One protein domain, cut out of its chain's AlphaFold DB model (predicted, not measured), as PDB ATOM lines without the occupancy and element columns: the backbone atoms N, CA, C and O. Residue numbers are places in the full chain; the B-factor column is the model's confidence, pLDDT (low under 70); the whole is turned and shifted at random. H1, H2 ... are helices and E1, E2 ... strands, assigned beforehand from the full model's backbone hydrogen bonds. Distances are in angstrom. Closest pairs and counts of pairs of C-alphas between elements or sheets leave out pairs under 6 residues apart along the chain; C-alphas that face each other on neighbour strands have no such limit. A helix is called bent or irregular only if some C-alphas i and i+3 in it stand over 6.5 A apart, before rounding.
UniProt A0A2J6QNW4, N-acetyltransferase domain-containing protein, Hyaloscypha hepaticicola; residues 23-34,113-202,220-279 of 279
ATOM      1  N   ASP A  23     -43.299 -29.619  22.905       60.94
ATOM      2  CA  ASP A  23     -42.923 -28.717  21.808       60.94
ATOM      3  C   ASP A  23     -41.400 -28.585  21.623       60.94
ATOM      4  O   ASP A  23     -40.936 -27.780  20.815       60.94
ATOM      5  N   ALA A  24     -40.608 -29.384  22.346       63.47
ATOM      6  CA  ALA A  24     -39.158 -29.374  22.220       63.47
ATOM      7  C   ALA A  24     -38.646 -29.992  20.908       63.47
ATOM      8  O   ALA A  24     -39.416 -30.517  20.111       63.47
ATOM      9  N   CYS A  25     -37.331 -29.927  20.661       62.09
ATOM     10  CA  CYS A  25     -36.701 -30.664  19.559       62.09
ATOM     11  C   CYS A  25     -36.956 -32.170  19.735       62.09
ATOM     12  O   CYS A  25     -36.299 -32.814  20.548       62.09
ATOM     13  N   ILE A  26     -37.909 -32.741  18.997       65.38
ATOM     14  CA  ILE A  26     -38.267 -34.155  19.126       65.38
ATOM     15  C   ILE A  26     -38.207 -34.831  17.758       65.38
ATOM     16  O   ILE A  26     -38.741 -34.353  16.752       65.38
ATOM     17  N   TYR A  27     -37.535 -35.979  17.745       56.50
ATOM     18  CA  TYR A  27     -37.455 -36.883  16.608       56.50
ATOM     19  C   TYR A  27     -38.469 -38.006  16.819       56.50
ATOM     20  O   TYR A  27     -38.403 -38.720  17.818       56.50
ATOM     21  N   PHE A  28     -39.401 -38.164  15.881       54.72
ATOM     22  CA  PHE A  28     -40.368 -39.256  15.886       54.72
ATOM     23  C   PHE A  28     -40.152 -40.142  14.660       54.72
ATOM     24  O   PHE A  28     -40.289 -39.713  13.512       54.72
ATOM     25  N   SER A  29     -39.867 -41.416  14.895       43.06
ATOM     26  CA  SER A  29     -39.810 -42.396  13.817       43.06
ATOM     27  C   SER A  29     -41.225 -42.869  13.487       43.06
ATOM     28  O   SER A  29     -41.808 -43.671  14.217       43.06
ATOM     29  N   PHE A  30     -41.790 -42.389  12.377       50.78
ATOM     30  CA  PHE A  30     -42.968 -43.016  11.781       50.78
ATOM     31  C   PHE A  30     -42.537 -44.023  10.731       50.78
ATOM     32  O   PHE A  30     -41.616 -43.804   9.954       50.78
ATOM     33  N   HIS A  31     -43.236 -45.145  10.699       50.69
ATOM     34  CA  HIS A  31     -42.966 -46.194   9.734       50.69
ATOM     35  C   HIS A  31     -43.821 -45.932   8.492       50.69
ATOM     36  O   HIS A  31     -44.898 -46.501   8.323       50.69
ATOM     37  N   PHE A  32     -43.373 -45.003   7.645       56.47
ATOM     38  CA  PHE A  32     -43.957 -44.788   6.322       56.47
ATOM     39  C   PHE A  32     -43.121 -45.520   5.272       56.47
ATOM     40  O   PHE A  32     -41.940 -45.216   5.110       56.47
ATOM     41  N   ARG A  33     -43.719 -46.453   4.523       51.34
ATOM     42  CA  ARG A  33     -43.082 -47.004   3.318       51.34
ATOM     43  C   ARG A  33     -43.169 -45.971   2.197       51.34
ATOM     44  O   ARG A  33     -44.212 -45.830   1.569       51.34
ATOM     45  N   SER A  34     -42.076 -45.248   1.973       52.31
ATOM     46  CA  SER A  34     -41.880 -44.410   0.788       52.31
ATOM     47  C   SER A  34     -41.201 -45.233  -0.305       52.31
ATOM     48  O   SER A  34     -40.302 -46.017  -0.014       52.31
ATOM     49  N   GLU A 113     -61.808  -9.371  -8.582       53.19
ATOM     50  CA  GLU A 113     -60.695  -9.893  -9.382       53.19
ATOM     51  C   GLU A 113     -59.309  -9.563  -8.804       53.19
ATOM     52  O   GLU A 113     -58.414 -10.409  -8.809       53.19
ATOM     53  N   LYS A 114     -59.122  -8.364  -8.235       50.25
ATOM     54  CA  LYS A 114     -57.852  -7.978  -7.596       50.25
ATOM     55  C   LYS A 114     -57.639  -8.726  -6.281       50.25
ATOM     56  O   LYS A 114     -56.505  -9.058  -5.946       50.25
ATOM     57  N   LEU A 115     -58.716  -9.023  -5.552       52.06
ATOM     58  CA  LEU A 115     -58.683  -9.831  -4.328       52.06
ATOM     59  C   LEU A 115     -58.403 -11.311  -4.620       52.06
ATOM     60  O   LEU A 115     -57.617 -11.930  -3.902       52.06
ATOM     61  N   ILE A 116     -58.994 -11.859  -5.686       55.66
ATOM     62  CA  ILE A 116     -58.757 -13.235  -6.145       55.66
ATOM     63  C   ILE A 116     -57.306 -13.397  -6.601       55.66
ATOM     64  O   ILE A 116     -56.626 -14.308  -6.133       55.66
ATOM     65  N   LYS A 117     -56.793 -12.467  -7.417       53.41
ATOM     66  CA  LYS A 117     -55.401 -12.486  -7.878       53.41
ATOM     67  C   LYS A 117     -54.406 -12.318  -6.723       53.41
ATOM     68  O   LYS A 117     -53.493 -13.117  -6.589       53.41
ATOM     69  N   LYS A 118     -54.650 -11.377  -5.799       48.44
ATOM     70  CA  LYS A 118     -53.809 -11.183  -4.601       48.44
ATOM     71  C   LYS A 118     -53.778 -12.413  -3.685       48.44
ATOM     72  O   LYS A 118     -52.747 -12.671  -3.074       48.44
ATOM     73  N   ARG A 119     -54.883 -13.162  -3.567       49.22
ATOM     74  CA  ARG A 119     -54.916 -14.441  -2.830       49.22
ATOM     75  C   ARG A 119     -54.162 -15.549  -3.565       49.22
ATOM     76  O   ARG A 119     -53.416 -16.270  -2.916       49.22
ATOM     77  N   GLN A 120     -54.307 -15.653  -4.885       47.66
ATOM     78  CA  GLN A 120     -53.585 -16.637  -5.701       47.66
ATOM     79  C   GLN A 120     -52.070 -16.380  -5.713       47.66
ATOM     80  O   GLN A 120     -51.297 -17.312  -5.514       47.66
ATOM     81  N   ASP A 121     -51.643 -15.121  -5.830       51.81
ATOM     82  CA  ASP A 121     -50.228 -14.730  -5.793       51.81
ATOM     83  C   ASP A 121     -49.599 -14.985  -4.407       51.81
ATOM     84  O   ASP A 121     -48.440 -15.381  -4.309       51.81
ATOM     85  N   LYS A 122     -50.371 -14.828  -3.319       50.09
ATOM     86  CA  LYS A 122     -49.927 -15.185  -1.958       50.09
ATOM     87  C   LYS A 122     -49.831 -16.696  -1.745       50.09
ATOM     88  O   LYS A 122     -48.888 -17.154  -1.110       50.09
ATOM     89  N   GLN A 123     -50.783 -17.453  -2.288       51.09
ATOM     90  CA  GLN A 123     -50.809 -18.915  -2.210       51.09
ATOM     91  C   GLN A 123     -49.712 -19.566  -3.074       51.09
ATOM     92  O   GLN A 123     -49.341 -20.708  -2.836       51.09
ATOM     93  N   MET A 124     -49.150 -18.828  -4.037       57.06
ATOM     94  CA  MET A 124     -47.970 -19.228  -4.811       57.06
ATOM     95  C   MET A 124     -46.640 -18.986  -4.082       57.06
ATOM     96  O   MET A 124     -45.629 -19.563  -4.475       57.06
ATOM     97  N   LEU A 125     -46.611 -18.138  -3.047       75.12
ATOM     98  CA  LEU A 125     -45.365 -17.794  -2.354       75.12
ATOM     99  C   LEU A 125     -44.930 -18.880  -1.359       75.12
ATOM    100  O   LEU A 125     -43.735 -19.107  -1.189       75.12
ATOM    101  N   TYR A 126     -45.892 -19.562  -0.731       83.88
ATOM    102  CA  TYR A 126     -45.643 -20.554   0.315       83.88
ATOM    103  C   TYR A 126     -46.308 -21.897  -0.020       83.88
ATOM    104  O   TYR A 126     -47.503 -21.913  -0.311       83.88
ATOM    105  N   PRO A 127     -45.582 -23.029   0.072       88.44
ATOM    106  CA  PRO A 127     -46.139 -24.376  -0.082       88.44
ATOM    107  C   PRO A 127     -47.387 -24.680   0.756       88.44
ATOM    108  O   PRO A 127     -48.245 -25.434   0.302       88.44
ATOM    109  N   ALA A 128     -47.503 -24.110   1.961       92.56
ATOM    110  CA  ALA A 128     -48.741 -24.140   2.733       92.56
ATOM    111  C   ALA A 128     -48.913 -22.888   3.596       92.56
ATOM    112  O   ALA A 128     -47.957 -22.207   3.974       92.56
ATOM    113  N   GLU A 129     -50.169 -22.628   3.940       94.31
ATOM    114  CA  GLU A 129     -50.600 -21.538   4.801       94.31
ATOM    115  C   GLU A 129     -51.644 -22.076   5.786       94.31
ATOM    116  O   GLU A 129     -52.616 -22.716   5.389       94.31
ATOM    117  N   THR A 130     -51.460 -21.796   7.071       94.25
ATOM    118  CA  THR A 130     -52.405 -22.130   8.148       94.25
ATOM    119  C   THR A 130     -52.989 -20.839   8.728       94.25
ATOM    120  O   THR A 130     -52.618 -19.763   8.268       94.25
ATOM    121  N   PRO A 131     -53.890 -20.845   9.727       94.75
ATOM    122  CA  PRO A 131     -54.361 -19.600  10.334       94.75
ATOM    123  C   PRO A 131     -53.232 -18.696  10.853       94.75
ATOM    124  O   PRO A 131     -53.295 -17.484  10.640       94.75
ATOM    125  N   ARG A 132     -52.186 -19.268  11.468       95.62
ATOM    126  CA  ARG A 132     -51.120 -18.507  12.144       95.62
ATOM    127  C   ARG A 132     -49.729 -18.662  11.534       95.62
ATOM    128  O   ARG A 132     -48.841 -17.902  11.909       95.62
ATOM    129  N   LEU A 133     -49.529 -19.600  10.608       96.44
ATOM    130  CA  LEU A 133     -48.214 -19.925  10.056       96.44
ATOM    131  C   LEU A 133     -48.207 -19.910   8.523       96.44
ATOM    132  O   LEU A 133     -49.220 -20.176   7.872       96.44
ATOM    133  N   TYR A 134     -47.039 -19.636   7.953       96.19
ATOM    134  CA  TYR A 134     -46.687 -20.068   6.602       96.19
ATOM    135  C   TYR A 134     -45.615 -21.153   6.681       96.19
ATOM    136  O   TYR A 134     -44.804 -21.166   7.610       96.19
ATOM    137  N   LEU A 135     -45.615 -22.058   5.706       95.94
ATOM    138  CA  LEU A 135     -44.589 -23.082   5.557       95.94
ATOM    139  C   LEU A 135     -43.832 -22.863   4.255       95.94
ATOM    140  O   LEU A 135     -44.446 -22.738   3.199       95.94
ATOM    141  N   GLU A 136     -42.506 -22.905   4.321       94.50
ATOM    142  CA  GLU A 136     -41.631 -22.914   3.146       94.50
ATOM    143  C   GLU A 136     -40.398 -23.777   3.340       94.50
ATOM    144  O   GLU A 136     -40.067 -24.151   4.458       94.50
ATOM    145  N   ARG A 137     -39.703 -24.093   2.244       93.69
ATOM    146  CA  ARG A 137     -38.479 -24.895   2.284       93.69
ATOM    147  C   ARG A 137     -37.419 -24.235   3.160       93.69
ATOM    148  O   ARG A 137     -37.003 -23.100   2.905       93.69
ATOM    149  N   LEU A 138     -36.959 -24.979   4.164       94.75
ATOM    150  CA  LEU A 138     -35.862 -24.556   5.022       94.75
ATOM    151  C   LEU A 138     -34.599 -24.366   4.169       94.75
ATOM    152  O   LEU A 138     -34.317 -25.139   3.260       94.75
ATOM    153  N   SER A 139     -33.870 -23.289   4.432       93.62
ATOM    154  CA  SER A 139     -32.729 -22.830   3.630       93.62
ATOM    155  C   SER A 139     -31.928 -21.785   4.406       93.62
ATOM    156  O   SER A 139     -32.372 -21.322   5.459       93.62
ATOM    157  N   LEU A 140     -30.772 -21.376   3.873       94.06
ATOM    158  CA  LEU A 140     -29.851 -20.434   4.525       94.06
ATOM    159  C   LEU A 140     -30.457 -19.070   4.877       94.06
ATOM    160  O   LEU A 140     -29.960 -18.419   5.790       94.06
ATOM    161  N   LYS A 141     -31.536 -18.643   4.213       94.75
ATOM    162  CA  LYS A 141     -32.226 -17.389   4.565       94.75
ATOM    163  C   LYS A 141     -32.778 -17.386   5.994       94.75
ATOM    164  O   LYS A 141     -32.946 -16.325   6.575       94.75
ATOM    165  N   HIS A 142     -33.018 -18.569   6.561       95.94
ATOM    166  CA  HIS A 142     -33.523 -18.742   7.922       95.94
ATOM    167  C   HIS A 142     -32.409 -18.857   8.964       95.94
ATOM    168  O   HIS A 142     -32.701 -19.097  10.130       95.94
ATOM    169  N   LEU A 143     -31.137 -18.744   8.566       96.88
ATOM    170  CA  LEU A 143     -29.998 -18.953   9.456       96.88
ATOM    171  C   LEU A 143     -30.051 -18.104  10.743       96.88
ATOM    172  O   LEU A 143     -29.772 -18.677  11.794       96.88
ATOM    173  N   PRO A 144     -30.429 -16.807  10.720       96.44
ATOM    174  CA  PRO A 144     -30.509 -16.015  11.949       96.44
ATOM    175  C   PRO A 144     -31.490 -16.607  12.972       96.44
ATOM    176  O   PRO A 144     -31.120 -16.861  14.116       96.44
ATOM    177  N   ASP A 145     -32.710 -16.923  12.534       96.69
ATOM    178  CA  ASP A 145     -33.748 -17.513  13.385       96.69
ATOM    179  C   ASP A 145     -33.416 -18.958  13.795       96.69
ATOM    180  O   ASP A 145     -33.733 -19.414  14.895       96.69
ATOM    181  N   PHE A 146     -32.750 -19.699  12.907       96.44
ATOM    182  CA  PHE A 146     -32.292 -21.057  13.173       96.44
ATOM    183  C   PHE A 146     -31.219 -21.062  14.260       96.44
ATOM    184  O   PHE A 146     -31.271 -21.901  15.158       96.44
ATOM    185  N   HIS A 147     -30.275 -20.119  14.208       97.31
ATOM    186  CA  HIS A 147     -29.279 -19.933  15.255       97.31
ATOM    187  C   HIS A 147     -29.938 -19.547  16.581       97.31
ATOM    188  O   HIS A 147     -29.606 -20.147  17.595       97.31
ATOM    189  N   GLU A 148     -30.912 -18.630  16.586       95.69
ATOM    190  CA  GLU A 148     -31.652 -18.265  17.806       95.69
ATOM    191  C   GLU A 148     -32.270 -19.499  18.486       95.69
ATOM    192  O   GLU A 148     -32.162 -19.669  19.700       95.69
ATOM    193  N   LEU A 149     -32.873 -20.396  17.698       94.81
ATOM    194  CA  LEU A 149     -33.426 -21.658  18.187       94.81
ATOM    195  C   LEU A 149     -32.333 -22.615  18.696       94.81
ATOM    196  O   LEU A 149     -32.484 -23.189  19.773       94.81
ATOM    197  N   TRP A 150     -31.236 -22.792  17.954       94.19
ATOM    198  CA  TRP A 150     -30.164 -23.735  18.303       94.19
ATOM    199  C   TRP A 150     -29.182 -23.219  19.358       94.19
ATOM    200  O   TRP A 150     -28.414 -24.016  19.889       94.19
ATOM    201  N   ASN A 151     -29.202 -21.930  19.689       95.56
ATOM    202  CA  ASN A 151     -28.404 -21.318  20.756       95.56
ATOM    203  C   ASN A 151     -29.140 -21.312  22.115       95.56
ATOM    204  O   ASN A 151     -28.745 -20.628  23.056       95.56
ATOM    205  N   ASN A 152     -30.235 -22.063  22.237       93.19
ATOM    206  CA  ASN A 152     -31.022 -22.161  23.459       93.19
ATOM    207  C   ASN A 152     -30.921 -23.576  24.048       93.19
ATOM    208  O   ASN A 152     -31.367 -24.537  23.424       93.19
ATOM    209  N   ASP A 153     -30.359 -23.698  25.257       92.06
ATOM    210  CA  ASP A 153     -30.143 -24.991  25.926       92.06
ATOM    211  C   ASP A 153     -31.451 -25.759  26.169       92.06
ATOM    212  O   ASP A 153     -31.501 -26.972  25.979       92.06
ATOM    213  N   GLU A 154     -32.532 -25.063  26.534       90.88
ATOM    214  CA  GLU A 154     -33.834 -25.704  26.729       90.88
ATOM    215  C   GLU A 154     -34.408 -26.211  25.404       90.88
ATOM    216  O   GLU A 154     -34.975 -27.303  25.355       90.88
ATOM    217  N   ALA A 155     -34.234 -25.450  24.318       87.06
ATOM    218  CA  ALA A 155     -34.743 -25.824  23.005       87.06
ATOM    219  C   ALA A 155     -34.093 -27.107  22.471       87.06
ATOM    220  O   ALA A 155     -34.771 -27.930  21.855       87.06
ATOM    221  N   VAL A 156     -32.800 -27.295  22.749       89.12
ATOM    222  CA  VAL A 156     -32.004 -28.437  22.277       89.12
ATOM    223  C   VAL A 156     -31.832 -29.540  23.321       89.12
ATOM    224  O   VAL A 156     -31.122 -30.501  23.051       89.12
ATOM    225  N   LEU A 157     -32.498 -29.456  24.477       88.94
ATOM    226  CA  LEU A 157     -32.358 -30.414  25.585       88.94
ATOM    227  C   LEU A 157     -32.544 -31.882  25.156       88.94
ATOM    228  O   LEU A 157     -31.897 -32.781  25.682       88.94
ATOM    229  N   TRP A 158     -33.427 -32.111  24.186       85.12
ATOM    230  CA  TRP A 158     -33.777 -33.436  23.663       85.12
ATOM    231  C   TRP A 158     -33.065 -33.773  22.346       85.12
ATOM    232  O   TRP A 158     -33.294 -34.825  21.746       85.12
ATOM    233  N   SER A 159     -32.190 -32.882  21.884       86.06
ATOM    234  CA  SER A 159     -31.298 -33.135  20.765       86.06
ATOM    235  C   SER A 159     -30.122 -33.994  21.220       86.06
ATOM    236  O   SER A 159     -29.594 -33.838  22.316       86.06
ATOM    237  N   SER A 160     -29.621 -34.850  20.331       84.31
ATOM    238  CA  SER A 160     -28.349 -35.556  20.547       84.31
ATOM    239  C   SER A 160     -27.125 -34.638  20.437       84.31
ATOM    240  O   SER A 160     -25.987 -35.096  20.563       84.31
ATOM    241  N   LYS A 161     -27.338 -33.351  20.142       87.56
ATOM    242  CA  LYS A 161     -26.292 -32.363  19.890       87.56
ATOM    243  C   LYS A 161     -26.462 -31.149  20.796       87.56
ATOM    244  O   LYS A 161     -27.592 -30.694  20.965       87.56
ATOM    245  N   PRO A 162     -25.347 -30.594  21.305       91.00
ATOM    246  CA  PRO A 162     -25.383 -29.406  22.141       91.00
ATOM    247  C   PRO A 162     -25.776 -28.172  21.327       91.00
ATOM    248  O   PRO A 162     -25.707 -28.178  20.086       91.00
ATOM    249  N   LYS A 163     -26.117 -27.100  22.049       94.38
ATOM    250  CA  LYS A 163     -26.399 -25.793  21.461       94.38
ATOM    251  C   LYS A 163     -25.251 -25.293  20.586       94.38
ATOM    252  O   LYS A 163     -24.108 -25.740  20.708       94.38
ATOM    253  N   LYS A 164     -25.578 -24.370  19.693       96.06
ATOM    254  CA  LYS A 164     -24.649 -23.751  18.752       96.06
ATOM    255  C   LYS A 164     -24.341 -22.342  19.230       96.06
ATOM    256  O   LYS A 164     -25.234 -21.500  19.234       96.06
ATOM    257  N   ASN A 165     -23.103 -22.095  19.654       94.38
ATOM    258  CA  ASN A 165     -22.739 -20.830  20.311       94.38
ATOM    259  C   ASN A 165     -22.404 -19.716  19.311       94.38
ATOM    260  O   ASN A 165     -22.359 -18.550  19.693       94.38
ATOM    261  N   SER A 166     -22.182 -20.063  18.042       97.50
ATOM    262  CA  SER A 166     -21.961 -19.102  16.966       97.50
ATOM    263  C   SER A 166     -22.882 -19.345  15.771       97.50
ATOM    264  O   SER A 166     -23.441 -20.436  15.568       97.50
ATOM    265  N   VAL A 167     -23.044 -18.296  14.967       97.19
ATOM    266  CA  VAL A 167     -23.823 -18.337  13.726       97.19
ATOM    267  C   VAL A 167     -23.150 -19.262  12.714       97.19
ATOM    268  O   VAL A 167     -23.833 -20.003  12.010       97.19
ATOM    269  N   GLU A 168     -21.819 -19.288  12.684       97.50
ATOM    270  CA  GLU A 168     -21.014 -20.148  11.816       97.50
ATOM    271  C   GLU A 168     -21.228 -21.625  12.159       97.50
ATOM    272  O   GLU A 168     -21.533 -22.421  11.271       97.50
ATOM    273  N   GLU A 169     -21.191 -21.984  13.448       96.38
ATOM    274  CA  GLU A 169     -21.456 -23.357  13.899       96.38
ATOM    275  C   GLU A 169     -22.887 -23.785  13.528       96.38
ATOM    276  O   GLU A 169     -23.139 -24.913  13.099       96.38
ATOM    277  N   SER A 170     -23.841 -22.858  13.639       96.81
ATOM    278  CA  SER A 170     -25.236 -23.092  13.252       96.81
ATOM    279  C   SER A 170     -25.405 -23.243  11.744       96.81
ATOM    280  O   SER A 170     -26.228 -24.039  11.298       96.81
ATOM    281  N   ARG A 171     -24.622 -22.506  10.952       96.50
ATOM    282  CA  ARG A 171     -24.612 -22.585   9.489       96.50
ATOM    283  C   ARG A 171     -24.106 -23.940   9.023       96.50
ATOM    284  O   ARG A 171     -24.760 -24.571   8.194       96.50
ATOM    285  N   GLU A 172     -22.975 -24.386   9.559       94.88
ATOM    286  CA  GLU A 172     -22.424 -25.711   9.270       94.88
ATOM    287  C   GLU A 172     -23.410 -26.805   9.674       94.88
ATOM    288  O   GLU A 172     -23.669 -27.731   8.903       94.88
ATOM    289  N   TRP A 173     -24.025 -26.658  10.850       93.44
ATOM    290  CA  TRP A 173     -25.039 -27.583  11.335       93.44
ATOM    291  C   TRP A 173     -26.257 -27.663  10.398       93.44
ATOM    292  O   TRP A 173     -26.675 -28.758  10.012       93.44
ATOM    293  N   LEU A 174     -26.788 -26.509   9.982       94.25
ATOM    294  CA  LEU A 174     -27.924 -26.397   9.066       94.25
ATOM    295  C   LEU A 174     -27.631 -27.054   7.712       94.25
ATOM    296  O   LEU A 174     -28.428 -27.862   7.245       94.25
ATOM    297  N   LEU A 175     -26.498 -26.730   7.088       92.25
ATOM    298  CA  LEU A 175     -26.159 -27.243   5.759       92.25
ATOM    299  C   LEU A 175     -25.864 -28.741   5.787       92.25
ATOM    300  O   LEU A 175     -26.472 -29.499   5.036       92.25
ATOM    301  N   LYS A 176     -24.966 -29.174   6.676       89.94
ATOM    302  CA  LYS A 176     -24.443 -30.541   6.658       89.94
ATOM    303  C   LYS A 176     -25.419 -31.564   7.226       89.94
ATOM    304  O   LYS A 176     -25.495 -32.667   6.708       89.94
ATOM    305  N   TYR A 177     -26.147 -31.231   8.292       88.19
ATOM    306  CA  TYR A 177     -26.916 -32.236   9.038       88.19
ATOM    307  C   TYR A 177     -28.426 -32.060   8.937       88.19
ATOM    308  O   TYR A 177     -29.151 -33.047   9.010       88.19
ATOM    309  N   ILE A 178     -28.916 -30.827   8.783       90.94
ATOM    310  CA  ILE A 178     -30.361 -30.585   8.678       90.94
ATOM    311  C   ILE A 178     -30.835 -30.646   7.226       90.94
ATOM    312  O   ILE A 178     -31.874 -31.247   6.958       90.94
ATOM    313  N   LEU A 179     -30.094 -30.023   6.308       90.12
ATOM    314  CA  LEU A 179     -30.398 -30.012   4.874       90.12
ATOM    315  C   LEU A 179     -29.651 -31.102   4.092       90.12
ATOM    316  O   LEU A 179     -30.013 -31.359   2.950       90.12
ATOM    317  N   ASN A 180     -28.648 -31.736   4.713       85.81
ATOM    318  CA  ASN A 180     -27.814 -32.781   4.114       85.81
ATOM    319  C   ASN A 180     -27.262 -32.376   2.735       85.81
ATOM    320  O   ASN A 180     -27.417 -33.092   1.747       85.81
ATOM    321  N   VAL A 181     -26.686 -31.174   2.671       84.25
ATOM    322  CA  VAL A 181     -26.056 -30.630   1.467       84.25
ATOM    323  C   VAL A 181     -24.686 -31.284   1.290       84.25
ATOM    324  O   VAL A 181     -23.869 -31.258   2.215       84.25
ATOM    325  N   ASN A 182     -24.445 -31.881   0.122       79.94
ATOM    326  CA  ASN A 182     -23.170 -32.506  -0.222       79.94
ATOM    327  C   ASN A 182     -22.087 -31.457  -0.565       79.94
ATOM    328  O   ASN A 182     -22.339 -30.251  -0.572       79.94
ATOM    329  N   GLU A 183     -20.861 -31.910  -0.846       76.31
ATOM    330  CA  GLU A 183     -19.734 -31.022  -1.193       76.31
ATOM    331  C   GLU A 183     -19.973 -30.218  -2.484       76.31
ATOM    332  O   GLU A 183     -19.405 -29.141  -2.658       76.31
ATOM    333  N   GLU A 184     -20.860 -30.700  -3.357       77.06
ATOM    334  CA  GLU A 184     -21.256 -30.052  -4.613       77.06
ATOM    335  C   GLU A 184     -22.378 -29.015  -4.415       77.06
ATOM    336  O   GLU A 184     -22.749 -28.307  -5.350       77.06
ATOM    337  N   GLY A 185     -22.903 -28.875  -3.193       72.31
ATOM    338  CA  GLY A 185     -23.984 -27.944  -2.876       72.31
ATOM    339  C   GLY A 185     -25.389 -28.489  -3.154       72.31
ATOM    340  O   GLY A 185     -26.363 -27.744  -3.029       72.31
ATOM    341  N   GLU A 186     -25.517 -29.772  -3.488       72.88
ATOM    342  CA  GLU A 186     -26.790 -30.439  -3.739       72.88
ATOM    343  C   GLU A 186     -27.358 -31.027  -2.440       72.88
ATOM    344  O   GLU A 186     -26.688 -31.755  -1.707       72.88
ATOM    345  N   ALA A 187     -28.611 -30.688  -2.130       73.31
ATOM    346  CA  ALA A 187     -29.328 -31.273  -1.002       73.31
ATOM    347  C   ALA A 187     -29.826 -32.679  -1.359       73.31
ATOM    348  O   ALA A 187     -30.346 -32.896  -2.456       73.31
ATOM    349  N   ASP A 188     -29.731 -33.614  -0.414       69.38
ATOM    350  CA  ASP A 188     -30.288 -34.957  -0.576       69.38
ATOM    351  C   ASP A 188     -31.794 -34.906  -0.902       69.38
ATOM    352  O   ASP A 188     -32.622 -34.438  -0.113       69.38
ATOM    353  N   SER A 189     -32.154 -35.433  -2.075       65.62
ATOM    354  CA  SER A 189     -33.528 -35.483  -2.595       65.62
ATOM    355  C   SER A 189     -34.525 -36.272  -1.723       65.62
ATOM    356  O   SER A 189     -35.741 -36.208  -1.944       65.62
ATOM    357  N   GLY A 190     -34.045 -37.014  -0.719       73.88
ATOM    358  CA  GLY A 190     -34.871 -37.740   0.247       73.88
ATOM    359  C   GLY A 190     -35.346 -36.921   1.454       73.88
ATOM    360  O   GLY A 190     -36.248 -37.374   2.168       73.88
ATOM    361  N   ILE A 191     -34.767 -35.739   1.702       82.88
ATOM    362  CA  ILE A 191     -34.991 -34.969   2.933       82.88
ATOM    363  C   ILE A 191     -35.794 -33.689   2.653       82.88
ATOM    364  O   ILE A 191     -35.377 -32.773   1.951       82.88
ATOM    365  N   ASP A 192     -36.973 -33.603   3.262       89.81
ATOM    366  CA  ASP A 192     -37.935 -32.528   3.071       89.81
ATOM    367  C   ASP A 192     -38.097 -31.742   4.377       89.81
ATOM    368  O   ASP A 192     -38.861 -32.144   5.255       89.81
ATOM    369  N   LYS A 193     -37.376 -30.619   4.508       93.38
ATOM    370  CA  LYS A 193     -37.456 -29.692   5.651       93.38
ATOM    371  C   LYS A 193     -38.206 -28.411   5.311       93.38
ATOM    372  O   LYS A 193     -37.910 -27.754   4.311       93.38
ATOM    373  N   PHE A 194     -39.117 -28.016   6.194       95.88
ATOM    374  CA  PHE A 194     -39.910 -26.801   6.084       95.88
ATOM    375  C   PHE A 194     -39.760 -25.924   7.327       95.88
ATOM    376  O   PHE A 194     -39.895 -26.398   8.454       95.88
ATOM    377  N   ALA A 195     -39.491 -24.642   7.108       97.31
ATOM    378  CA  ALA A 195     -39.529 -23.597   8.115       97.31
ATOM    379  C   ALA A 195     -40.984 -23.265   8.481       97.31
ATOM    380  O   ALA A 195     -41.854 -23.210   7.610       97.31
ATOM    381  N   LEU A 196     -41.234 -23.028   9.768       97.56
ATOM    382  CA  LEU A 196     -42.499 -22.531  10.302       97.56
ATOM    383  C   LEU A 196     -42.369 -21.023  10.506       97.56
ATOM    384  O   LEU A 196     -41.685 -20.580  11.429       97.56
ATOM    385  N   LEU A 197     -43.007 -20.242   9.642       97.00
ATOM    386  CA  LEU A 197     -42.953 -18.785   9.677       97.00
ATOM    387  C   LEU A 197     -44.178 -18.228  10.389       97.00
ATOM    388  O   LEU A 197     -45.308 -18.516   9.989       97.00
ATOM    389  N   LEU A 198     -43.969 -17.404  11.409       95.25
ATOM    390  CA  LEU A 198     -45.070 -16.789  12.138       95.25
ATOM    391  C   LEU A 198     -45.696 -15.666  11.311       95.25
ATOM    392  O   LEU A 198     -45.008 -14.762  10.831       95.25
ATOM    393  N   LYS A 199     -47.021 -15.700  11.161       93.19
ATOM    394  CA  LYS A 199     -47.758 -14.565  10.612       93.19
ATOM    395  C   LYS A 199     -47.757 -13.436  11.625       93.19
ATOM    396  O   LYS A 199     -48.062 -13.675  12.789       93.19
ATOM    397  N   ALA A 200     -47.499 -12.213  11.166       83.06
ATOM    398  CA  ALA A 200     -47.813 -11.037  11.964       83.06
ATOM    399  C   ALA A 200     -49.283 -11.144  12.396       83.06
ATOM    400  O   ALA A 200     -50.178 -11.252  11.546       83.06
ATOM    401  N   SER A 201     -49.531 -11.204  13.705       60.53
ATOM    402  CA  SER A 201     -50.883 -11.030  14.212       60.53
ATOM    403  C   SER A 201     -51.347  -9.655  13.749       60.53
ATOM    404  O   SER A 201     -50.568  -8.703  13.741       60.53
ATOM    405  N   ALA A 202     -52.605  -9.531  13.337       46.31
ATOM    406  CA  ALA A 202     -53.197  -8.265  12.895       46.31
ATOM    407  C   ALA A 202     -53.332  -7.222  14.036       46.31
ATOM    408  O   ALA A 202     -54.238  -6.404  14.013       46.31
ATOM    409  N   LEU A 220     -40.611 -12.556   7.384       90.00
ATOM    410  CA  LEU A 220     -41.352 -13.303   8.403       90.00
ATOM    411  C   LEU A 220     -40.376 -14.094   9.285       90.00
ATOM    412  O   LEU A 220     -39.482 -14.757   8.764       90.00
ATOM    413  N   LYS A 221     -40.577 -14.044  10.606       94.12
ATOM    414  CA  LYS A 221     -39.728 -14.753  11.568       94.12
ATOM    415  C   LYS A 221     -40.004 -16.253  11.517       94.12
ATOM    416  O   LYS A 221     -41.147 -16.683  11.710       94.12
ATOM    417  N   MET A 222     -38.959 -17.051  11.323       96.56
ATOM    418  CA  MET A 222     -39.025 -18.489  11.542       96.56
ATOM    419  C   MET A 222     -39.024 -18.772  13.045       96.56
ATOM    420  O   MET A 222     -38.141 -18.350  13.784       96.56
ATOM    421  N   ILE A 223     -40.015 -19.527  13.503       96.94
ATOM    422  CA  ILE A 223     -40.143 -19.913  14.915       96.94
ATOM    423  C   ILE A 223     -39.755 -21.370  15.165       96.94
ATOM    424  O   ILE A 223     -39.615 -21.790  16.310       96.94
ATOM    425  N   GLY A 224     -39.579 -22.149  14.101       96.62
ATOM    426  CA  GLY A 224     -39.207 -23.553  14.154       96.62
ATOM    427  C   GLY A 224     -39.151 -24.172  12.767       96.62
ATOM    428  O   GLY A 224     -39.311 -23.486  11.759       96.62
ATOM    429  N   PHE A 225     -38.954 -25.480  12.713       96.81
ATOM    430  CA  PHE A 225     -39.002 -26.241  11.472       96.81
ATOM    431  C   PHE A 225     -39.555 -27.643  11.714       96.81
ATOM    432  O   PHE A 225     -39.506 -28.172  12.824       96.81
ATOM    433  N   VAL A 226     -40.065 -28.251  10.651       96.50
ATOM    434  CA  VAL A 226     -40.591 -29.616  10.617       96.50
ATOM    435  C   VAL A 226     -40.133 -30.293   9.334       96.50
ATOM    436  O   VAL A 226     -39.916 -29.633   8.319       96.50
ATOM    437  N   GLY A 227     -39.957 -31.607   9.353       93.62
ATOM    438  CA  GLY A 227     -39.707 -32.333   8.120       93.62
ATOM    439  C   GLY A 227     -39.209 -33.750   8.310       93.62
ATOM    440  O   GLY A 227     -39.127 -34.247   9.432       93.62
ATOM    441  N   THR A 228     -38.810 -34.376   7.212       90.88
ATOM    442  CA  THR A 228     -38.230 -35.727   7.212       90.88
ATOM    443  C   THR A 228     -36.764 -35.672   7.651       90.88
ATOM    444  O   THR A 228     -36.118 -34.643   7.484       90.88
ATOM    445  N   ASN A 229     -36.247 -36.705   8.315       85.12
ATOM    446  CA  ASN A 229     -34.869 -36.741   8.834       85.12
ATOM    447  C   ASN A 229     -34.021 -37.781   8.112       85.12
ATOM    448  O   ASN A 229     -33.002 -37.451   7.522       85.12
ATOM    449  N   ARG A 230     -34.438 -39.044   8.203       80.06
ATOM    450  CA  ARG A 230     -33.732 -40.180   7.623       80.06
ATOM    451  C   ARG A 230     -34.732 -41.202   7.123       80.06
ATOM    452  O   ARG A 230     -35.768 -41.420   7.754       80.06
ATOM    453  N   CYS A 231     -34.399 -41.823   6.004       76.75
ATOM    454  CA  CYS A 231     -35.037 -43.053   5.573       76.75
ATOM    455  C   CYS A 231     -34.295 -44.225   6.224       76.75
ATOM    456  O   CYS A 231     -33.063 -44.236   6.266       76.75
ATOM    457  N   CYS A 232     -35.028 -45.201   6.740       74.44
ATOM    458  CA  CYS A 232     -34.487 -46.485   7.163       74.44
ATOM    459  C   CYS A 232     -35.401 -47.615   6.674       74.44
ATOM    460  O   CYS A 232     -36.491 -47.368   6.157       74.44
ATOM    461  N   GLU A 233     -34.981 -48.870   6.848       74.88
ATOM    462  CA  GLU A 233     -35.767 -50.050   6.433       74.88
ATOM    463  C   GLU A 233     -37.181 -50.077   7.040       74.88
ATOM    464  O   GLU A 233     -38.130 -50.602   6.456       74.88
ATOM    465  N   GLN A 234     -37.313 -49.478   8.219       76.50
ATOM    466  CA  GLN A 234     -38.542 -49.348   8.989       76.50
ATOM    467  C   GLN A 234     -39.474 -48.247   8.460       76.50
ATOM    468  O   GLN A 234     -40.681 -48.298   8.689       76.50
ATOM    469  N   GLY A 235     -38.950 -47.273   7.717       77.31
ATOM    470  CA  GLY A 235     -39.719 -46.204   7.097       77.31
ATOM    471  C   GLY A 235     -39.035 -44.844   7.187       77.31
ATOM    472  O   GLY A 235     -37.836 -44.733   7.437       77.31
ATOM    473  N   LEU A 236     -39.813 -43.792   6.938       82.75
ATOM    474  CA  LEU A 236     -39.317 -42.422   6.941       82.75
ATOM    475  C   LEU A 236     -39.542 -41.724   8.279       82.75
ATOM    476  O   LEU A 236     -40.673 -41.454   8.685       82.75
ATOM    477  N   GLU A 237     -38.451 -41.330   8.918       86.94
ATOM    478  CA  GLU A 237     -38.521 -40.555  10.144       86.94
ATOM    479  C   GLU A 237     -38.834 -39.095   9.877       86.94
ATOM    480  O   GLU A 237     -38.320 -38.488   8.934       86.94
ATOM    481  N   VAL A 238     -39.603 -38.500  10.780       89.88
ATOM    482  CA  VAL A 238     -39.896 -37.071  10.773       89.88
ATOM    483  C   VAL A 238     -39.524 -36.469  12.116       89.88
ATOM    484  O   VAL A 238     -39.325 -37.146  13.122       89.88
ATOM    485  N   GLY A 239     -39.380 -35.163  12.150       91.19
ATOM    486  CA  GLY A 239     -39.095 -34.469  13.387       91.19
ATOM    487  C   GLY A 239     -39.340 -32.996  13.226       91.19
ATOM    488  O   GLY A 239     -39.516 -32.485  12.115       91.19
ATOM    489  N   TYR A 240     -39.344 -32.329  14.360       94.44
ATOM    490  CA  TYR A 240     -39.518 -30.900  14.425       94.44
ATOM    491  C   TYR A 240     -38.629 -30.306  15.501       94.44
ATOM    492  O   TYR A 240     -38.137 -30.995  16.396       94.44
ATOM    493  N   CYS A 241     -38.453 -28.998  15.410       94.00
ATOM    494  CA  CYS A 241     -37.905 -28.208  16.489       94.00
ATOM    495  C   CYS A 241     -38.621 -26.864  16.536       94.00
ATOM    496  O   CYS A 241     -38.909 -26.278  15.490       94.00
ATOM    497  N   LEU A 242     -38.887 -26.376  17.744       95.38
ATOM    498  CA  LEU A 242     -39.509 -25.080  17.974       95.38
ATOM    499  C   LEU A 242     -38.649 -24.263  18.925       95.38
ATOM    500  O   LEU A 242     -38.152 -24.777  19.928       95.38
ATOM    501  N   ASN A 243     -38.525 -22.974  18.642       94.44
ATOM    502  CA  ASN A 243     -37.928 -22.028  19.563       94.44
ATOM    503  C   ASN A 243     -38.760 -21.977  20.855       94.44
ATOM    504  O   ASN A 243     -39.995 -21.927  20.827       94.44
ATOM    505  N   ARG A 244     -38.059 -21.990  21.991       93.25
ATOM    506  CA  ARG A 244     -38.630 -22.078  23.335       93.25
ATOM    507  C   ARG A 244     -39.723 -21.045  23.616       93.25
ATOM    508  O   ARG A 244     -40.723 -21.383  24.247       93.25
ATOM    509  N   SER A 245     -39.582 -19.824  23.106       94.12
ATOM    510  CA  SER A 245     -40.549 -18.733  23.307       94.12
ATOM    511  C   SER A 245     -41.937 -19.018  22.719       94.12
ATOM    512  O   SER A 245     -42.903 -18.332  23.050       94.12
ATOM    513  N   TYR A 246     -42.060 -20.038  21.867       94.31
ATOM    514  CA  TYR A 246     -43.291 -20.378  21.153       94.31
ATOM    515  C   TYR A 246     -43.942 -21.687  21.629       94.31
ATOM    516  O   TYR A 246     -44.960 -22.104  21.073       94.31
ATOM    517  N   TRP A 247     -43.385 -22.339  22.656       93.69
ATOM    518  CA  TRP A 247     -43.919 -23.592  23.202       93.69
ATOM    519  C   TRP A 247     -45.261 -23.383  23.917       93.69
ATOM    520  O   TRP A 247     -45.540 -22.322  24.475       93.69
ATOM    521  N   GLY A 248     -46.103 -24.415  23.928       92.69
ATOM    522  CA  GLY A 248     -47.415 -24.422  24.575       92.69
ATOM    523  C   GLY A 248     -48.499 -23.649  23.820       92.69
ATOM    524  O   GLY A 248     -49.606 -23.508  24.329       92.69
ATOM    525  N   GLN A 249     -48.205 -23.150  22.614       94.31
ATOM    526  CA  GLN A 249     -49.140 -22.368  21.792       94.31
ATOM    527  C   GLN A 249     -49.745 -23.181  20.633       94.31
ATOM    528  O   GLN A 249     -50.539 -22.662  19.840       94.31
ATOM    529  N   GLY A 250     -49.369 -24.458  20.504       95.38
ATOM    530  CA  GLY A 250     -49.881 -25.370  19.479       95.38
ATOM    531  C   GLY A 250     -49.356 -25.110  18.063       95.38
ATOM    532  O   GLY A 250     -49.905 -25.661  17.111       95.38
ATOM    533  N   TYR A 251     -48.316 -24.282  17.900       96.25
ATOM    534  CA  TYR A 251     -47.727 -24.001  16.586       96.25
ATOM    535  C   TYR A 251     -47.114 -25.240  15.943       96.25
ATOM    536  O   TYR A 251     -47.246 -25.413  14.736       96.25
ATOM    537  N   ILE A 252     -46.488 -26.121  16.726       95.12
ATOM    538  CA  ILE A 252     -45.932 -27.363  16.185       95.12
ATOM    539  C   ILE A 252     -47.036 -28.276  15.688       95.12
ATOM    540  O   ILE A 252     -46.958 -28.735  14.558       95.12
ATOM    541  N   THR A 253     -48.100 -28.479  16.460       95.75
ATOM    542  CA  THR A 253     -49.244 -29.285  16.015       95.75
ATOM    543  C   THR A 253     -49.866 -28.732  14.730       95.75
ATOM    544  O   THR A 253     -50.182 -29.491  13.813       95.75
ATOM    545  N   GLU A 254     -50.026 -27.409  14.641       96.44
ATOM    546  CA  GLU A 254     -50.544 -26.725  13.452       96.44
ATOM    547  C   GLU A 254     -49.609 -26.879  12.242       96.44
ATOM    548  O   GLU A 254     -50.046 -27.309  11.175       96.44
ATOM    549  N   GLY A 255     -48.318 -26.592  12.420       96.38
ATOM    550  CA  GLY A 255     -47.307 -26.687  11.370       96.38
ATOM    551  C   GLY A 255     -47.059 -28.122  10.910       96.38
ATOM    552  O   GLY A 255     -46.930 -28.376   9.717       96.38
ATOM    553  N   PHE A 256     -47.058 -29.087  11.828       95.88
ATOM    554  CA  PHE A 256     -46.864 -30.499  11.519       95.88
ATOM    555  C   PHE A 256     -48.025 -31.061  10.694       95.88
ATOM    556  O   PHE A 256     -47.792 -31.776   9.721       95.88
ATOM    557  N   ARG A 257     -49.274 -30.689  11.015       95.31
ATOM    558  CA  ARG A 257     -50.439 -31.049  10.192       95.31
ATOM    559  C   ARG A 257     -50.295 -30.513   8.764       95.31
ATOM    560  O   ARG A 257     -50.453 -31.282   7.821       95.31
ATOM    561  N   ALA A 258     -49.943 -29.236   8.607       95.56
ATOM    562  CA  ALA A 258     -49.740 -28.634   7.288       95.56
ATOM    563  C   ALA A 258     -48.573 -29.276   6.519       95.56
ATOM    564  O   ALA A 258     -48.660 -29.499   5.313       95.56
ATOM    565  N   PHE A 259     -47.490 -29.635   7.213       95.00
ATOM    566  CA  PHE A 259     -46.381 -30.371   6.616       95.00
ATOM    567  C   PHE A 259     -46.823 -31.725   6.062       95.00
ATOM    568  O   PHE A 259     -46.428 -32.065   4.951       95.00
ATOM    569  N   LEU A 260     -47.653 -32.485   6.784       92.75
ATOM    570  CA  LEU A 260     -48.155 -33.766   6.284       92.75
ATOM    571  C   LEU A 260     -48.968 -33.591   4.993       92.75
ATOM    572  O   LEU A 260     -48.806 -34.383   4.069       92.75
ATOM    573  N   GLU A 261     -49.791 -32.545   4.894       91.06
ATOM    574  CA  GLU A 261     -50.539 -32.234   3.665       91.06
ATOM    575  C   GLU A 261     -49.605 -31.963   2.478       91.06
ATOM    576  O   GLU A 261     -49.839 -32.481   1.384       91.06
ATOM    577  N   ILE A 262     -48.513 -31.219   2.697       90.38
ATOM    578  CA  ILE A 262     -47.481 -31.004   1.672       90.38
ATOM    579  C   ILE A 262     -46.791 -32.325   1.329       90.38
ATOM    580  O   ILE A 262     -46.671 -32.673   0.157       90.38
ATOM    581  N   PHE A 263     -46.324 -33.052   2.346       88.62
ATOM    582  CA  PHE A 263     -45.479 -34.232   2.208       88.62
ATOM    583  C   PHE A 263     -46.140 -35.317   1.356       88.62
ATOM    584  O   PHE A 263     -45.506 -35.857   0.450       88.62
ATOM    585  N   TRP A 264     -47.427 -35.588   1.579       86.19
ATOM    586  CA  TRP A 264     -48.187 -36.556   0.780       86.19
ATOM    587  C   TRP A 264     -48.482 -36.083  -0.649       86.19
ATOM    588  O   TRP A 264     -48.830 -36.895  -1.501       86.19
ATOM    589  N   GLY A 265     -48.343 -34.786  -0.925       85.19
ATOM    590  CA  GLY A 265     -48.446 -34.217  -2.268       85.19
ATOM    591  C   GLY A 265     -47.123 -34.179  -3.041       85.19
ATOM    592  O   GLY A 265     -47.135 -33.859  -4.232       85.19
ATOM    593  N   LEU A 266     -45.987 -34.467  -2.399       82.19
ATOM    594  CA  LEU A 266     -44.686 -34.419  -3.063       82.19
ATOM    595  C   LEU A 266     -44.514 -35.583  -4.062       82.19
ATOM    596  O   LEU A 266     -45.031 -36.681  -3.861       82.19
ATOM    597  N   PRO A 267     -43.736 -35.404  -5.140       74.50
ATOM    598  CA  PRO A 267     -43.425 -36.501  -6.049       74.50
ATOM    599  C   PRO A 267     -42.758 -37.674  -5.310       74.50
ATOM    600  O   PRO A 267     -41.859 -37.481  -4.490       74.50
ATOM    601  N   GLY A 268     -43.192 -38.905  -5.584       67.94
ATOM    602  CA  GLY A 268     -42.580 -40.121  -5.035       67.94
ATOM    603  C   GLY A 268     -43.001 -40.518  -3.612       67.94
ATOM    604  O   GLY A 268     -42.558 -41.561  -3.142       67.94
ATOM    605  N   THR A 269     -43.869 -39.764  -2.930       62.84
ATOM    606  CA  THR A 269     -44.502 -40.197  -1.671       62.84
ATOM    607  C   THR A 269     -45.817 -40.923  -1.970       62.84
ATOM    608  O   THR A 269     -46.905 -40.368  -1.882       62.84
ATOM    609  N   PHE A 270     -45.733 -42.194  -2.374       54.22
ATOM    610  CA  PHE A 270     -46.921 -43.022  -2.611       54.22
ATOM    611  C   PHE A 270     -47.389 -43.716  -1.329       54.22
ATOM    612  O   PHE A 270     -46.615 -44.389  -0.652       54.22
ATOM    613  N   PHE A 271     -48.681 -43.595  -1.025       48.19
ATOM    614  CA  PHE A 271     -49.310 -44.285   0.096       48.19
ATOM    615  C   PHE A 271     -49.663 -45.724  -0.315       48.19
ATOM    616  O   PHE A 271     -50.700 -45.960  -0.934       48.19
ATOM    617  N   PHE A 272     -48.829 -46.706   0.034       41.28
ATOM    618  CA  PHE A 272     -49.298 -48.092   0.111       41.28
ATOM    619  C   PHE A 272     -49.932 -48.294   1.485       41.28
ATOM    620  O   PHE A 272     -49.244 -48.606   2.457       41.28
ATOM    621  N   LEU A 273     -51.254 -48.125   1.576       37.72
ATOM    622  CA  LEU A 273     -52.002 -48.677   2.702       37.72
ATOM    623  C   LEU A 273     -51.959 -50.202   2.549       37.72
ATOM    624  O   LEU A 273     -52.833 -50.796   1.921       37.72
ATOM    625  N   VAL A 274     -50.925 -50.846   3.090       35.25
ATOM    626  CA  VAL A 274     -50.978 -52.287   3.328       35.25
ATOM    627  C   VAL A 274     -51.929 -52.470   4.507       35.25
ATOM    628  O   VAL A 274     -51.519 -52.501   5.664       35.25
ATOM    629  N   LEU A 275     -53.229 -52.530   4.212       30.69
ATOM    630  CA  LEU A 275     -54.192 -53.182   5.089       30.69
ATOM    631  C   LEU A 275     -53.741 -54.640   5.179       30.69
ATOM    632  O   LEU A 275     -54.110 -55.468   4.349       30.69
ATOM    633  N   LEU A 276     -52.898 -54.945   6.166       30.34
ATOM    634  CA  LEU A 276     -52.717 -56.306   6.643       30.34
ATOM    635  C   LEU A 276     -54.030 -56.707   7.326       30.34
ATOM    636  O   LEU A 276     -54.148 -56.696   8.547       30.34
ATOM    637  N   LEU A 277     -55.043 -57.009   6.514       27.80
ATOM    638  CA  LEU A 277     -56.112 -57.908   6.911       27.80
ATOM    639  C   LEU A 277     -55.463 -59.289   6.978       27.80
ATOM    640  O   LEU A 277     -55.368 -59.995   5.976       27.80
ATOM    641  N   PHE A 278     -54.925 -59.624   8.149       27.28
ATOM    642  CA  PHE A 278     -54.721 -61.025   8.480       27.28
ATOM    643  C   PHE A 278     -56.114 -61.675   8.575       27.28
ATOM    644  O   PHE A 278     -56.993 -61.072   9.200       27.28
ATOM    645  N   PRO A 279     -56.344 -62.817   7.902       40.53
ATOM    646  CA  PRO A 279     -57.579 -63.584   8.036       40.53
ATOM    647  C   PRO A 279     -57.769 -64.129   9.457       40.53
ATOM    648  O   PRO A 279     -56.750 -64.348  10.154       40.53
TER     649      PRO A 279
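AT A GLANCE: This is residues 23 to 34, 113 to 202 and 220 to 279 of the 279 residues of the protein "N-acetyltransferase domain-containing protein" of Hyaloscypha hepaticicola (UniProt A0A2J6QNW4). A strongly twisted sheet of five strands has H4 slantwise over one face and H2 across the other, with H3 packed on H2. Residues 113 to 122 of H1 stick out as a free arm. The 162 printed residues hold, in chain order, E1 H1 E2 H2 H3 E3 E4 E5 H4; the sheet runs E1 E5 E4 E3 E2, all antiparallel. The class is mixed, helices and strands; the whole is compact, radius of gyration of the C-alphas 16.9 A, spans 55 by 50 by 38 A.

IN THESE COORDINATES: E1 is residues 26 to 29, starting at C-alpha 26 (-38.267, -34.155, 19.126). H1 is 113 to 123, E2 133 to 137, H2 140 to 150 and H3 167 to 178. H2 is irregular: C-alphas 141 and 144 are 7.7 A apart. E3 is 193 to 198, E4 222 to 232 (28.7 A), E5 235 to 242 (23.8 A), and H4 251 to 265 (21.5 A), ending at C-alpha 265 (-48.446, -34.217, -2.268).

HOW THE PARTS SIT: Within hydrogen-bond range are N 28 and O 238 of E1 and E5, 2.9 A; N 229 and O 237 of the hairpin E4 and E5, 2.8 A; N 194 and O 226 of E3 and E4, 2.8 A; and N 195 and O 136 of E3 and E2, 2.8 A. H4 is over E4 and E3, height 7.6 A; its closest C-alphas to E4 are Phe 256 and Val 226, 6.4 A. H2 is on the opposite face, height 8.8 A, over E4 and, only just, E3, with 3 C-alphas. H2 and H3 touch at His 147 and Ser 170, closest C-alphas 5.5 A, about perpendicular at 77 degrees. H3 only grazes the sheet, with residues 177 to 178; H1 is not on it. Each O i to N i+4 pair is within range in H1 and H3, 5 of 7 in H2 and 10 of 11 in H4.

THE WHOLE: The farthest C-alphas, Lys 114 and Pro 279, are 57.8 A apart. Residues 35 to 112 and 203 to 219 are not printed, with C-alpha gaps of 40.6 A and 13.6 A. The links H2 to H3 and H3 to E3 are long. Mean pLDDT of the printed part is 80.9; 40 residues are under 70, among them 23 to 34, 113 to 124 and 268 to 279.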